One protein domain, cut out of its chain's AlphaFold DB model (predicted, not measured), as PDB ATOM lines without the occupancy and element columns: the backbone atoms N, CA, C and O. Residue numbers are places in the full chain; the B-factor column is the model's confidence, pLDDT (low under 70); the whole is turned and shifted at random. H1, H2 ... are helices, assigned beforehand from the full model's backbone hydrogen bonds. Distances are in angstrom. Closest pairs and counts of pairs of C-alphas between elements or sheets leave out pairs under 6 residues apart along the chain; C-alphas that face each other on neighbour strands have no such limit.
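This is residues 2 to 41 of the 318 residues of the protein "AAEL002855-PA" of Aedes aegypti (UniProt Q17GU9). The longer helix, H2, makes one end of an elongated shape with its last residues, while the shorter H1 packs at a steep angle on its first part, residues 28 to 33. The long link between them, residues 12 to 27, reaches away from H1 in a loop and folds back to H2, so that the tip of the loop near Asp 21 makes the other end. The printed part has 40 residues with two named helices, H1 then H2 along the chain, and no named strand; its class is all helix. It is only just compact, close to loose, with a radius of gyration of the C-alphas of 10.6 A, and it spans 35 by 16 by 13 A.

H2 is residues 28 to 41, 19.7 A from first to last C-alpha, from C-alpha 28 at (14.961, -2.283, 46.370) to C-alpha 41 at (18.156, -3.965, 65.745). H1 is residues 2 to 11, 14.3 A long, beginning at C-alpha 2 at (22.737, -8.121, 51.261).

H2 touches H1 with residues 28 to 33 alone. Their closest C-alphas, those of Tyr 29 and Ala 5, are 5.0 A apart, and 12 pairs of C-alphas lie within 8 A. The two helices run opposite ways at a steep tilt of 59 degrees, with centres 11.2 A apart. In both H1 and H2 every O i to N i+4 pair is within hydrogen-bond range.

The two C-alphas farthest apart are those of Asp 21 and Ser 41, at 35.3 A. The printed part has no cut, and the link from H1 to H2 is long, with 16 residues. The mean pLDDT of the printed part is 72.9; it is under 70 at residues 15, 17, 22, 24 to 27, 31, 34 and 38 to 41.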
ATOM      1  N   GLU A   2      22.978  -8.636  52.619       76.94
ATOM      2  CA  GLU A   2      22.737  -8.121  51.261       76.94
ATOM      3  C   GLU A   2      22.376  -9.204  50.243       76.94
ATOM      4  O   GLU A   2      21.366  -9.063  49.567       76.94
ATOM      5  N   LYS A   3      23.148 -10.299  50.195       85.31
ATOM      6  CA  LYS A   3      22.841 -11.470  49.363       85.31
ATOM      7  C   LYS A   3      21.418 -11.983  49.620       85.31
ATOM      8  O   LYS A   3      20.618 -12.028  48.706       85.31
ATOM      9  N   VAL A   4      21.068 -12.178  50.891       83.25
ATOM     10  CA  VAL A   4      19.720 -12.602  51.315       83.25
ATOM     11  C   VAL A   4      18.626 -11.631  50.852       83.25
ATOM     12  O   VAL A   4      17.557 -12.062  50.444       83.25
ATOM     13  N   ALA A   5      18.867 -10.320  50.905       81.44
ATOM     14  CA  ALA A   5      17.890  -9.340  50.437       81.44
ATOM     15  C   ALA A   5      17.708  -9.364  48.910       81.44
ATOM     16  O   ALA A   5      16.601  -9.101  48.446       81.44
ATOM     17  N   LYS A   6      18.765  -9.682  48.148       83.94
ATOM     18  CA  LYS A   6      18.674  -9.930  46.701       83.94
ATOM     19  C   LYS A   6      17.898 -11.219  46.427       83.94
ATOM     20  O   LYS A   6      16.887 -11.153  45.747       83.94
ATOM     21  N   ASP A   7      18.251 -12.314  47.102       86.06
ATOM     22  CA  ASP A   7      17.560 -13.605  46.976       86.06
ATOM     23  C   ASP A   7      16.048 -13.492  47.290       86.06
ATOM     24  O   ASP A   7      15.217 -14.137  46.654       86.06
ATOM     25  N   ILE A   8      15.664 -12.648  48.262       82.50
ATOM     26  CA  ILE A   8      14.254 -12.359  48.577       82.50
ATOM     27  C   ILE A   8      13.550 -11.656  47.413       82.50
ATOM     28  O   ILE A   8      12.413 -12.006  47.113       82.50
ATOM     29  N   LEU A   9      14.181 -10.667  46.780       83.06
ATOM     30  CA  LEU A   9      13.574  -9.972  45.645       83.06
ATOM     31  C   LEU A   9      13.508 -10.845  44.397       83.06
ATOM     32  O   LEU A   9      12.505 -10.796  43.693       83.06
ATOM     33  N   ASP A  10      14.521 -11.679  44.172       82.56
ATOM     34  CA  ASP A  10      14.527 -12.639  43.071       82.56
ATOM     35  C   ASP A  10      13.386 -13.655  43.236       82.56
ATOM     36  O   ASP A  10      12.693 -13.992  42.277       82.56
ATOM     37  N   LYS A  11      13.129 -14.101  44.474       86.81
ATOM     38  CA  LYS A  11      12.026 -15.019  44.795       86.81
ATOM     39  C   LYS A  11      10.651 -14.339  44.830       86.81
ATOM     40  O   LYS A  11       9.648 -14.991  44.545       86.81
ATOM     41  N   TYR A  12      10.589 -13.056  45.187       81.12
ATOM     42  CA  TYR A  12       9.352 -12.277  45.291       81.12
ATOM     43  C   TYR A  12       9.458 -10.959  44.507       81.12
ATOM     44  O   TYR A  12       9.584  -9.889  45.112       81.12
ATOM     45  N   PRO A  13       9.337 -11.003  43.165       76.38
ATOM     46  CA  PRO A  13       9.469  -9.815  42.320       76.38
ATOM     47  C   PRO A  13       8.453  -8.710  42.630       76.38
ATOM     48  O   PRO A  13       8.733  -7.541  42.388       76.38
ATOM     49  N   CYS A  14       7.302  -9.051  43.226       71.44
ATOM     50  CA  CYS A  14       6.276  -8.099  43.672       71.44
ATOM     51  C   CYS A  14       6.742  -7.142  44.786       71.44
ATOM     52  O   CYS A  14       6.045  -6.183  45.108       71.44
ATOM     53  N   LEU A  15       7.899  -7.403  45.397       69.31
ATOM     54  CA  LEU A  15       8.523  -6.512  46.372       69.31
ATOM     55  C   LEU A  15       9.376  -5.414  45.718       69.31
ATOM     56  O   LEU A  15       9.791  -4.491  46.426       69.31
ATOM     57  N   ASN A  16       9.636  -5.499  44.406       72.19
ATOM     58  CA  ASN A  16      10.236  -4.404  43.651       72.19
ATOM     59  C   ASN A  16       9.227  -3.267  43.510       72.19
ATOM     60  O   ASN A  16       8.070  -3.478  43.146       72.19
ATOM     61  N   VAL A  17       9.679  -2.050  43.792       69.75
ATOM     62  CA  VAL A  17       8.897  -0.850  43.518       69.75
ATOM     63  C   VAL A  17       9.188  -0.479  42.076       69.75
ATOM     64  O   VAL A  17      10.243   0.073  41.765       69.75
ATOM     65  N   LEU A  18       8.256  -0.844  41.203       74.44
ATOM     66  CA  LEU A  18       8.261  -0.404  39.818       74.44
ATOM     67  C   LEU A  18       7.626   0.980  39.740       74.44
ATOM     68  O   LEU A  18       6.674   1.280  40.467       74.44
ATOM     69  N   ASP A  19       8.168   1.817  38.870       73.38
ATOM     70  CA  ASP A  19       7.465   3.017  38.458       73.38
ATOM     71  C   ASP A  19       6.371   2.698  37.426       73.38
ATOM     72  O   ASP A  19       6.094   1.546  37.088       73.38
ATOM     73  N   ASP A  20       5.716   3.742  36.935       78.38
ATOM     74  CA  ASP A  20       4.612   3.635  35.991       78.38
ATOM     75  C   ASP A  20       5.035   3.224  34.573       78.38
ATOM     76  O   ASP A  20       4.171   2.843  33.790       78.38
ATOM     77  N   ASP A  21       6.335   3.221  34.260       76.94
ATOM     78  CA  ASP A  21       6.867   2.652  33.013       76.94
ATOM     79  C   ASP A  21       7.291   1.183  33.188       76.94
ATOM     80  O   ASP A  21       7.894   0.593  32.291       76.94
ATOM     81  N   GLY A  22       7.028   0.589  34.358       66.25
ATOM     82  CA  GLY A  22       7.511  -0.744  34.712       66.25
ATOM     83  C   GLY A  22       9.011  -0.785  35.014       66.25
ATOM     84  O   GLY A  22       9.586  -1.872  35.101       66.25
ATOM     85  N   PHE A  23       9.661   0.371  35.183       71.50
ATOM     86  CA  PHE A  23      11.086   0.449  35.468       71.50
ATOM     87  C   PHE A  23      11.331   0.321  36.975       71.50
ATOM     88  O   PHE A  23      10.765   1.041  37.799       71.50
ATOM     89  N   GLY A  24      12.174  -0.640  37.353       61.72
ATOM     90  CA  GLY A  24      12.535  -0.916  38.741       61.72
ATOM     91  C   GLY A  24      13.932  -0.408  39.065       61.72
ATOM     92  O   GLY A  24      14.844  -0.491  38.244       61.72
ATOM     93  N   SER A  25      14.146   0.057  40.298       63.75
ATOM     94  CA  SER A  25      15.433   0.663  40.658       63.75
ATOM     95  C   SER A  25      16.615  -0.318  40.715       63.75
ATOM     96  O   SER A  25      17.768   0.096  40.878       63.75
ATOM     97  N   GLY A  26      16.325  -1.626  40.699       64.81
ATOM     98  CA  GLY A  26      17.283  -2.713  40.927       64.81
ATOM     99  C   GLY A  26      17.942  -2.684  42.315       64.81
ATOM    100  O   GLY A  26      18.789  -3.520  42.626       64.81
ATOM    101  N   LYS A  27      17.579  -1.716  43.169       65.25
ATOM    102  CA  LYS A  27      18.173  -1.452  44.491       65.25
ATOM    103  C   LYS A  27      17.165  -1.557  45.619       65.25
ATOM    104  O   LYS A  27      17.479  -1.210  46.760       65.25
ATOM    105  N   ASP A  28      15.983  -2.087  45.347       70.50
ATOM    106  CA  ASP A  28      14.961  -2.283  46.370       70.50
ATOM    107  C   ASP A  28      15.436  -3.281  47.443       70.50
ATOM    108  O   ASP A  28      15.014  -3.205  48.603       70.50
ATOM    109  N   TYR A  29      16.443  -4.115  47.120       72.25
ATOM    110  CA  TYR A  29      17.092  -5.017  48.076       72.25
ATOM    111  C   TYR A  29      17.742  -4.229  49.211       72.25
ATOM    112  O   TYR A  29      17.872  -4.739  50.318       72.25
ATOM    113  N   VAL A  30      18.136  -2.971  48.983       71.25
ATOM    114  CA  VAL A  30      18.687  -2.100  50.023       71.25
ATOM    115  C   VAL A  30      17.612  -1.777  51.057       71.25
ATOM    116  O   VAL A  30      17.896  -1.814  52.254       71.25
ATOM    117  N   ALA A  31      16.374  -1.511  50.636       68.12
ATOM    118  CA  ALA A  31      15.264  -1.274  51.554       68.12
ATOM    119  C   ALA A  31      14.898  -2.551  52.324       68.12
ATOM    120  O   ALA A  31      14.712  -2.493  53.540       68.12
ATOM    121  N   VAL A  32      14.863  -3.706  51.649       73.25
ATOM    122  CA  VAL A  32      14.644  -5.020  52.279       73.25
ATOM    123  C   VAL A  32      15.753  -5.324  53.295       73.25
ATOM    124  O   VAL A  32      15.458  -5.571  54.464       73.25
ATOM    125  N   LYS A  33      17.025  -5.174  52.907       79.12
ATOM    126  CA  LYS A  33      18.208  -5.301  53.774       79.12
ATOM    127  C   LYS A  33      18.086  -4.420  55.013       79.12
ATOM    128  O   LYS A  33      18.289  -4.913  56.117       79.12
ATOM    129  N   HIS A  34      17.725  -3.144  54.863       66.38
ATOM    130  CA  HIS A  34      17.560  -2.240  56.006       66.38
ATOM    131  C   HIS A  34      16.366  -2.610  56.881       66.38
ATOM    132  O   HIS A  34      16.486  -2.545  58.098       66.38
ATOM    133  N   LYS A  35      15.232  -3.035  56.312       73.38
ATOM    134  CA  LYS A  35      14.105  -3.545  57.109       73.38
ATOM    135  C   LYS A  35      14.523  -4.768  57.924       73.38
ATOM    136  O   LYS A  35      14.177  -4.843  59.095       73.38
ATOM    137  N   MET A  36      15.309  -5.676  57.348       73.38
ATOM    138  CA  MET A  36      15.837  -6.845  58.057       73.38
ATOM    139  C   MET A  36      16.854  -6.455  59.139       73.38
ATOM    140  O   MET A  36      16.756  -6.937  60.263       73.38
ATOM    141  N   LEU A  37      17.790  -5.545  58.840       70.00
ATOM    142  CA  LEU A  37      18.762  -5.028  59.812       70.00
ATOM    143  C   LEU A  37      18.077  -4.283  60.961       70.00
ATOM    144  O   LEU A  37      18.400  -4.525  62.117       70.00
ATOM    145  N   ASN A  38      17.096  -3.430  60.669       65.50
ATOM    146  CA  ASN A  38      16.348  -2.677  61.678       65.50
ATOM    147  C   ASN A  38      15.440  -3.589  62.512       65.50
ATOM    148  O   ASN A  38      15.274  -3.354  63.704       65.50
ATOM    149  N   ARG A  39      14.880  -4.651  61.916       61.53
ATOM    150  CA  ARG A  39      14.118  -5.679  62.641       61.53
ATOM    151  C   ARG A  39      15.027  -6.512  63.553       61.53
ATOM    152  O   ARG A  39      14.628  -6.800  64.674       61.53
ATOM    153  N   ASN A  40      16.271  -6.777  63.138       54.25
ATOM    154  CA  ASN A  40      17.324  -7.320  64.010       54.25
ATOM    155  C   ASN A  40      17.777  -6.318  65.086       54.25
ATOM    156  O   ASN A  40      18.059  -6.708  66.210       54.25
ATOM    157  N   SER A  41      17.796  -5.019  64.782       47.09
ATOM    158  CA  SER A  41      18.156  -3.965  65.745       47.09
ATOM    159  C   SER A  41      17.081  -3.787  66.821       47.09
ATOM    160  O   SER A  41      17.396  -3.503  67.970       47.09
TER     161      SER A  41